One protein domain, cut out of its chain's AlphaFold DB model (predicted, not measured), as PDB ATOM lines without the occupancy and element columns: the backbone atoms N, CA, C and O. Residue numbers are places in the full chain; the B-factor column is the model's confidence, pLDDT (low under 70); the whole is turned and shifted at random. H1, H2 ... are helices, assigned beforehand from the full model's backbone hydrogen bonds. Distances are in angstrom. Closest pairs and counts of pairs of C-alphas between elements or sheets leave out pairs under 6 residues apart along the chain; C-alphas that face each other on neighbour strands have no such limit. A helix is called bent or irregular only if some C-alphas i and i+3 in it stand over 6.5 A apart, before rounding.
ATOM      1  N   ALA A  58     -31.246-102.800-123.779       88.56
ATOM      2  CA  ALA A  58     -30.605-103.234-125.019       88.56
ATOM      3  C   ALA A  58     -31.230-102.553-126.250       88.56
ATOM      4  O   ALA A  58     -30.517-102.043-127.110       88.56
ATOM      5  N   GLU A  59     -32.559-102.456-126.300       84.06
ATOM      6  CA  GLU A  59     -33.280-101.798-127.401       84.06
ATOM      7  C   GLU A  59     -33.064-100.281-127.406       84.06
ATOM      8  O   GLU A  59     -32.980 -99.660-128.462       84.06
ATOM      9  N   GLN A  60     -32.906 -99.670-126.229       85.12
ATOM     10  CA  GLN A  60     -32.512 -98.263-126.126       85.12
ATOM     11  C   GLN A  60     -31.116 -98.030-126.720       85.12
ATOM     12  O   GLN A  60     -30.898 -97.034-127.411       85.12
ATOM     13  N   GLN A  61     -30.171 -98.948-126.494       87.50
ATOM     14  CA  GLN A  61     -28.844 -98.873-127.111       87.50
ATOM     15  C   GLN A  61     -28.913 -99.042-128.633       87.50
ATOM     16  O   GLN A  61     -28.262 -98.284-129.354       87.50
ATOM     17  N   GLU A  62     -29.734 -99.977-129.121       85.81
ATOM     18  CA  GLU A  62     -29.995-100.157-130.553       85.81
ATOM     19  C   GLU A  62     -30.575 -98.879-131.176       85.81
ATOM     20  O   GLU A  62     -30.109 -98.428-132.221       85.81
ATOM     21  N   MET A  63     -31.515 -98.222-130.488       81.69
ATOM     22  CA  MET A  63     -32.095 -96.959-130.937       81.69
ATOM     23  C   MET A  63     -31.047 -95.843-131.019       81.69
ATOM     24  O   MET A  63     -30.951 -95.159-132.034       81.69
ATOM     25  N   VAL A  64     -30.202 -95.681-129.995       86.12
ATOM     26  CA  VAL A  64     -29.117 -94.682-130.013       86.12
ATOM     27  C   VAL A  64     -28.155 -94.924-131.178       86.12
ATOM     28  O   VAL A  64     -27.657 -93.970-131.784       86.12
ATOM     29  N   GLN A  65     -27.878 -96.187-131.500       86.69
ATOM     30  CA  GLN A  65     -27.041 -96.534-132.641       86.69
ATOM     31  C   GLN A  65     -27.734 -96.183-133.963       86.69
ATOM     32  O   GLN A  65     -27.153 -95.475-134.788       86.69
ATOM     33  N   TYR A  66     -29.007 -96.550-134.109       83.69
ATOM     34  CA  TYR A  66     -29.818 -96.206-135.272       83.69
ATOM     35  C   TYR A  66     -29.903 -94.687-135.503       83.69
ATOM     36  O   TYR A  66     -29.746 -94.225-136.633       83.69
ATOM     37  N   GLU A  67     -30.051 -93.867-134.453       82.69
ATOM     38  CA  GLU A  67     -30.037 -92.401-134.594       82.69
ATOM     39  C   GLU A  67     -28.727 -91.870-135.176       82.69
ATOM     40  O   GLU A  67     -28.734 -90.934-135.984       82.69
ATOM     41  N   LYS A  68     -27.590 -92.430-134.748       87.19
ATOM     42  CA  LYS A  68     -26.275 -92.037-135.265       87.19
ATOM     43  C   LYS A  68     -26.154 -92.398-136.738       87.19
ATOM     44  O   LYS A  68     -25.685 -91.573-137.520       87.19
ATOM     45  N   ASP A  69     -26.613 -93.583-137.114       82.69
ATOM     46  CA  ASP A  69     -26.510 -94.071-138.486       82.69
ATOM     47  C   ASP A  69     -27.447 -93.300-139.424       82.69
ATOM     48  O   ASP A  69     -27.042 -92.912-140.519       82.69
ATOM     49  N   VAL A  70     -28.646 -92.929-138.963       79.31
ATOM     50  CA  VAL A  70     -29.549 -92.022-139.693       79.31
ATOM     51  C   VAL A  70     -28.943 -90.628-139.862       79.31
ATOM     52  O   VAL A  70     -29.066 -90.035-140.935       79.31
ATOM     53  N   LYS A  71     -28.286 -90.076-138.832       84.00
ATOM     54  CA  LYS A  71     -27.611 -88.769-138.937       84.00
ATOM     55  C   LYS A  71     -26.487 -88.807-139.968       84.00
ATOM     56  O   LYS A  71     -26.475 -87.965-140.862       84.00
ATOM     57  N   LYS A  72     -25.614 -89.817-139.903       86.12
ATOM     58  CA  LYS A  72     -24.537 -90.016-140.884       86.12
ATOM     59  C   LYS A  72     -25.083 -90.176-142.298       86.12
ATOM     60  O   LYS A  72     -24.653 -89.465-143.199       86.12
ATOM     61  N   TYR A  73     -26.093 -91.027-142.473       81.50
ATOM     62  CA  TYR A  73     -26.757 -91.228-143.758       81.50
ATOM     63  C   TYR A  73     -27.286 -89.909-144.341       81.50
ATOM     64  O   TYR A  73     -27.034 -89.594-145.501       81.50
ATOM     65  N   LYS A  74     -27.974 -89.090-143.533       78.31
ATOM     66  CA  LYS A  74     -28.465 -87.771-143.969       78.31
ATOM     67  C   LYS A  74     -27.337 -86.835-144.386       78.31
ATOM     68  O   LYS A  74     -27.487 -86.119-145.373       78.31
ATOM     69  N   GLU A  75     -26.244 -86.806-143.631       86.38
ATOM     70  CA  GLU A  75     -25.083 -85.971-143.938       86.38
ATOM     71  C   GLU A  75     -24.405 -86.402-145.242       86.38
ATOM     72  O   GLU A  75     -24.096 -85.554-146.076       86.38
ATOM     73  N   GLU A  76     -24.226 -87.703-145.453       81.50
ATOM     74  CA  GLU A  76     -23.648 -88.259-146.680       81.50
ATOM     75  C   GLU A  76     -24.538 -87.991-147.894       81.50
ATOM     76  O   GLU A  76     -24.065 -87.467-148.902       81.50
ATOM     77  N   VAL A  77     -25.843 -88.259-147.784       79.12
ATOM     78  CA  VAL A  77     -26.811 -87.950-148.844       79.12
ATOM     79  C   VAL A  77     -26.805 -86.456-149.161       79.12
ATOM     80  O   VAL A  77     -26.813 -86.082-150.332       79.12
ATOM     81  N   LYS A  78     -26.751 -85.587-148.143       81.44
ATOM     82  CA  LYS A  78     -26.683 -84.136-148.344       81.44
ATOM     83  C   LYS A  78     -25.418 -83.733-149.106       81.44
ATOM     84  O   LYS A  78     -25.540 -82.986-150.072       81.44
ATOM     85  N   LYS A  79     -24.249 -84.263-148.734       84.31
ATOM     86  CA  LYS A  79     -22.981 -84.001-149.439       84.31
ATOM     87  C   LYS A  79     -23.041 -84.440-150.899       84.31
ATOM     88  O   LYS A  79     -22.748 -83.645-151.780       84.31
ATOM     89  N   ILE A  80     -23.526 -85.655-151.168       79.62
ATOM     90  CA  ILE A  80     -23.686 -86.164-152.542       79.62
ATOM     91  C   ILE A  80     -24.623 -85.258-153.353       79.62
ATOM     92  O   ILE A  80     -24.382 -84.997-154.531       79.62
ATOM     93  N   MET A  81     -25.693 -84.754-152.736       76.12
ATOM     94  CA  MET A  81     -26.622 -83.831-153.391       76.12
ATOM     95  C   MET A  81     -26.022 -82.449-153.647       76.12
ATOM     96  O   MET A  81     -26.299 -81.871-154.698       76.12
ATOM     97  N   GLU A  82     -25.200 -81.929-152.738       80.62
ATOM     98  CA  GLU A  82     -24.474 -80.668-152.914       80.62
ATOM     99  C   GLU A  82     -23.412 -80.787-154.018       80.62
ATOM    100  O   GLU A  82     -23.445 -80.005-154.969       80.62
ATOM    101  N   ASP A  83     -22.572 -81.824-153.984       78.31
ATOM    102  CA  ASP A  83     -21.542 -82.078-155.003       78.31
ATOM    103  C   ASP A  83     -22.159 -82.206-156.401       78.31
ATOM    104  O   ASP A  83     -21.693 -81.615-157.382       78.31
ATOM    105  N   LYS A  84     -23.277 -82.934-156.504       71.62
ATOM    106  CA  LYS A  84     -23.989 -83.096-157.774       71.62
ATOM    107  C   LYS A  84     -24.673 -81.815-158.216       71.62
ATOM    108  O   LYS A  84     -24.727 -81.548-159.414       71.62
ATOM    109  N   ARG A  85     -25.177 -80.998-157.291       75.81
ATOM    110  CA  ARG A  85     -25.766 -79.699-157.627       75.81
ATOM    111  C   ARG A  85     -24.733 -78.782-158.283       75.81
ATOM    112  O   ARG A  85     -25.051 -78.178-159.308       75.81
ATOM    113  N   GLU A  86     -23.513 -78.731-157.757       74.44
ATOM    114  CA  GLU A  86     -22.399 -77.975-158.347       74.44
ATOM    115  C   GLU A  86     -22.001 -78.524-159.734       74.44
ATOM    116  O   GLU A  86     -21.831 -77.764-160.697       74.44
ATOM    117  N   GLU A  87     -21.950 -79.852-159.893       69.62
ATOM    118  CA  GLU A  87     -21.673 -80.517-161.178       69.62
ATOM    119  C   GLU A  87     -22.757 -80.222-162.235       69.62
ATOM    120  O   GLU A  87     -22.460 -79.887-163.384       69.62
ATOM    121  N   PHE A  88     -24.038 -80.255-161.858       68.56
ATOM    122  CA  PHE A  88     -25.139 -79.891-162.755       68.56
ATOM    123  C   PHE A  88     -25.147 -78.394-163.104       68.56
ATOM    124  O   PHE A  88     -25.461 -78.035-164.245       68.56
ATOM    125  N   HIS A  89     -24.811 -77.508-162.158       73.62
ATOM    126  CA  HIS A  89     -24.739 -76.065-162.406       73.62
ATOM    127  C   HIS A  89     -23.595 -75.701-163.361       73.62
ATOM    128  O   HIS A  89     -23.785 -74.871-164.257       73.62
ATOM    129  N   SER A  90     -22.435 -76.340-163.213       67.50
ATOM    130  CA  SER A  90     -21.291 -76.175-164.113       67.50
ATOM    131  C   SER A  90     -21.545 -76.795-165.495       67.50
ATOM    132  O   SER A  90     -21.286 -76.144-166.508       67.50
ATOM    133  N   ALA A  91     -22.170 -77.977-165.568       64.88
ATOM    134  CA  ALA A  91     -22.538 -78.621-166.831       64.88
ATOM    135  C   ALA A  91     -23.606 -77.845-167.628       64.88
ATOM    136  O   ALA A  91     -23.551 -77.812-168.855       64.88
ATOM    137  N   ARG A  92     -24.561 -77.167-166.972       63.09
ATOM    138  CA  ARG A  92     -25.571 -76.337-167.666       63.09
ATOM    139  C   ARG A  92     -24.997 -75.077-168.318       63.09
ATOM    140  O   ARG A  92     -25.571 -74.609-169.299       63.09
ATOM    141  N   LYS A  93     -23.891 -74.524-167.804       64.50
ATOM    142  CA  LYS A  93     -23.220 -73.365-168.425       64.50
ATOM    143  C   LYS A  93     -22.513 -73.727-169.736       64.50
ATOM    144  O   LYS A  93     -22.312 -72.855-170.577       64.50
ATOM    145  N   LEU A  94     -22.189 -75.004-169.938       58.31
ATOM    146  CA  LEU A  94     -21.498 -75.522-171.115       58.31
ATOM    147  C   LEU A  94     -22.463 -76.434-171.891       58.31
ATOM    148  O   LEU A  94     -22.489 -77.629-171.635       58.31
ATOM    149  N   LYS A  95     -23.293 -75.881-172.795       61.16
ATOM    150  CA  LYS A  95     -24.281 -76.612-173.633       61.16
ATOM    151  C   LYS A  95     -23.723 -77.949-174.158       61.16
ATOM    152  O   LYS A  95     -23.104 -77.983-175.218       61.16
ATOM    153  N   SER A  96     -23.927 -79.051-173.441       53.47
ATOM    154  CA  SER A  96     -23.351 -80.337-173.821       53.47
ATOM    155  C   SER A  96     -24.234 -81.498-173.390       53.47
ATOM    156  O   SER A  96     -24.820 -81.504-172.307       53.47
ATOM    157  N   ASN A  97     -24.271 -82.512-174.249       55.78
ATOM    158  CA  ASN A  97     -24.990 -83.785-174.142       55.78
ATOM    159  C   ASN A  97     -24.655 -84.634-172.886       55.78
ATOM    160  O   ASN A  97     -25.105 -85.773-172.785       55.78
ATOM    161  N   LYS A  98     -23.901 -84.113-171.906       55.56
ATOM    162  CA  LYS A  98     -23.447 -84.840-170.704       55.56
ATOM    163  C   LYS A  98     -24.472 -84.940-169.569       55.56
ATOM    164  O   LYS A  98     -24.267 -85.720-168.646       55.56
ATOM    165  N   VAL A  99     -25.600 -84.231-169.641       57.75
ATOM    166  CA  VAL A  99     -26.681 -84.293-168.628       57.75
ATOM    167  C   VAL A  99     -27.203 -85.731-168.428       57.75
ATOM    168  O   VAL A  99     -27.528 -86.129-167.313       57.75
ATOM    169  N   SER A 100     -27.220 -86.532-169.500       55.75
ATOM    170  CA  SER A 100     -27.633 -87.945-169.488       55.75
ATOM    171  C   SER A 100     -26.643 -88.863-168.749       55.75
ATOM    172  O   SER A 100     -27.041 -89.842-168.120       55.75
ATOM    173  N   GLU A 101     -25.352 -88.533-168.770       56.28
ATOM    174  CA  GLU A 101     -24.292 -89.327-168.136       56.28
ATOM    175  C   GLU A 101     -24.196 -89.038-166.633       56.28
ATOM    176  O   GLU A 101     -24.094 -89.962-165.825       56.28
ATOM    177  N   VAL A 102     -24.379 -87.771-166.240       57.88
ATOM    178  CA  VAL A 102     -24.485 -87.372-164.826       57.88
ATOM    179  C   VAL A 102     -25.714 -88.023-164.175       57.88
ATOM    180  O   VAL A 102     -25.610 -88.558-163.074       57.88
ATOM    181  N   ALA A 103     -26.855 -88.087-164.877       55.06
ATOM    182  CA  ALA A 103     -28.059 -88.764-164.385       55.06
ATOM    183  C   ALA A 103     -27.873 -90.284-164.192       55.06
ATOM    184  O   ALA A 103     -28.425 -90.858-163.253       55.06
ATOM    185  N   LYS A 104     -27.072 -90.945-165.041       56.69
ATOM    186  CA  LYS A 104     -26.722 -92.368-164.873       56.69
ATOM    187  C   LYS A 104     -25.746 -92.597-163.715       56.69
ATOM    188  O   LYS A 104     -25.882 -93.589-163.008       56.69
ATOM    189  N   SER A 105     -24.822 -91.665-163.476       55.75
ATOM    190  CA  SER A 105     -23.845 -91.732-162.376       55.75
ATOM    191  C   SER A 105     -24.490 -91.626-160.979       55.75
ATOM    192  O   SER A 105     -23.955 -92.145-160.002       55.75
ATOM    193  N   LEU A 106     -25.688 -91.035-160.879       57.50
ATOM    194  CA  LEU A 106     -26.451 -90.925-159.626       57.50
ATOM    195  C   LEU A 106     -27.000 -92.263-159.103       57.50
ATOM    196  O   LEU A 106     -27.265 -92.385-157.910       57.50
ATOM    197  N   LYS A 107     -27.174 -93.280-159.962       54.38
ATOM    198  CA  LYS A 107     -27.860 -94.537-159.599       54.38
ATOM    199  C   LYS A 107     -27.061 -95.499-158.703       54.38
ATOM    200  O   LYS A 107     -27.554 -96.584-158.419       54.38
ATOM    201  N   GLY A 108     -25.876 -95.118-158.228       57.72
ATOM    202  CA  GLY A 108     -25.049 -95.964-157.355       57.72
ATOM    203  C   GLY A 108     -24.204 -95.211-156.329       57.72
ATOM    204  O   GLY A 108     -23.333 -95.819-155.722       57.72
ATOM    205  N   GLN A 109     -24.421 -93.904-156.151       65.25
ATOM    206  CA  GLN A 109     -23.617 -93.082-155.233       65.25
ATOM    207  C   GLN A 109     -24.254 -92.882-153.863       65.25
ATOM    208  O   GLN A 109     -23.579 -92.420-152.952       65.25
ATOM    209  N   PHE A 110     -25.532 -93.219-153.699       69.94
ATOM    210  CA  PHE A 110     -26.186 -93.058-152.409       69.94
ATOM    211  C   PHE A 110     -25.769 -94.178-151.453       69.94
ATOM    212  O   PHE A 110     -25.781 -95.345-151.858       69.94
ATOM    213  N   PRO A 111     -25.434 -93.852-150.192       77.50
ATOM    214  CA  PRO A 111     -25.184 -94.867-149.179       77.50
ATOM    215  C   PRO A 111     -26.421 -95.755-148.998       77.50
ATOM    216  O   PRO A 111     -27.551 -95.356-149.298       77.50
ATOM    217  N   LYS A 112     -26.223 -96.982-148.505       79.75
ATOM    218  CA  LYS A 112     -27.348 -97.844-148.122       79.75
ATOM    219  C   LYS A 112     -28.056 -97.198-146.929       79.75
ATOM    220  O   LYS A 112     -27.402 -96.772-145.979       79.75
ATOM    221  N   ALA A 113     -29.385 -97.116-146.983       77.25
ATOM    222  CA  ALA A 113     -30.164 -96.623-145.855       77.25
ATOM    223  C   ALA A 113     -29.959 -97.537-144.630       77.25
ATOM    224  O   ALA A 113     -29.890 -98.759-144.798       77.25
ATOM    225  N   PRO A 114     -29.860 -96.968-143.417       79.06
ATOM    226  CA  PRO A 114     -29.736 -97.759-142.201       79.06
ATOM    227  C   PRO A 114     -30.980 -98.629-142.000       79.06
ATOM    228  O   PRO A 114     -32.107 -98.200-142.266       79.06
ATOM    229  N   GLU A 115     -30.767 -99.857-141.536       80.88
ATOM    230  CA  GLU A 115     -31.845-100.814-141.284       80.88
ATOM    231  C   GLU A 115     -32.639-100.411-140.040       80.88
ATOM    232  O   GLU A 115     -32.075 -99.894-139.075       80.88
ATOM    233  N   LYS A 116     -33.963-100.600-140.087       79.06
ATOM    234  CA  LYS A 116     -34.848-100.278-138.963       79.06
ATOM    235  C   LYS A 116     -34.488-101.142-137.743       79.06
ATOM    236  O   LYS A 116     -34.107-102.297-137.940       79.06
ATOM    237  N   PRO A 117     -34.648-100.627-136.511       80.19
ATOM    238  CA  PRO A 117     -34.419-101.429-135.318       80.19
ATOM    239  C   PRO A 117     -35.298-102.683-135.279       80.19
ATOM    240  O   PRO A 117     -36.441-102.672-135.745       80.19
ATOM    241  N   SER A 118     -34.774-103.749-134.684       81.12
ATOM    242  CA  SER A 118     -35.391-105.078-134.621       81.12
ATOM    243  C   SER A 118     -36.768-105.086-133.944       81.12
ATOM    244  O   SER A 118     -37.665-105.811-134.367       81.12
ATOM    245  N   PHE A 119     -36.966-104.218-132.950       77.19
ATOM    246  CA  PHE A 119     -38.228-104.039-132.221       77.19
ATOM    247  C   PHE A 119     -39.316-103.293-133.014       77.19
ATOM    248  O   PHE A 119     -40.410-103.065-132.505       77.19
TER     249      PHE A 119
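AT A GLANCE: This is residues 58 to 119 of the 162 residues of an uncharacterized protein of Anisakis simplex (UniProt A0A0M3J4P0). One long straight helix, H1, makes nearly the whole length of a thin rod, and the chain folds back beside it, first as the short helix H2 and then as a stretch without a named element, residues 109 to 119. The turn between the helices sticks out at one end of the rod, with residues 92 to 97 standing free. The printed part has 62 residues with two named helices, H1 then H2, and no named strand; the class is all helix. It is extended, with a radius of gyration of the C-alphas of 16.8 A, and its C-alphas span 56 by 16 by 10 A.

IN THESE COORDINATES: H1, residues 58 to 93, is the longest helix and measures 53.2 A from C-alpha 58 at (-30.605, -103.234, -125.019) to C-alpha 93 at (-23.220, -73.365, -168.425). H2, residues 99 to 108, measures 16.3 A and ends with C-alpha 108 at (-25.049, -95.964, -157.355). H2 is irregular, but only just: C-alphas 105 and 108 are 6.7 A apart.

HOW THE PARTS SIT: H1 and H2 only just touch, with 3 pairs of C-alphas within 8 A. H1 touches H2 with residues 88 to 91 alone, and the closest C-alphas, those of Ala 91 and Val 99, are 7.3 A apart. The two helices run opposite ways at a shallow tilt of 14 degrees, a helical hairpin, with their centres 18.0 A apart. The O i to N i+4 pairs within hydrogen-bond range are 31 of 32 in H1 and 4 of 6 in H2.

THE WHOLE: The two C-alphas farthest apart, those of Ala 58 and Lys 95, are 55.8 A apart, while the first and last printed C-alphas, those of Ala 58 and Phe 119, are 10.5 A apart. The printed part has no cut, and the link from H1 to H2, 5 residues, is tight. The mean pLDDT of the printed part is 73.4; 23 residues are under 70, namely 87 to 88 and 90 to 110.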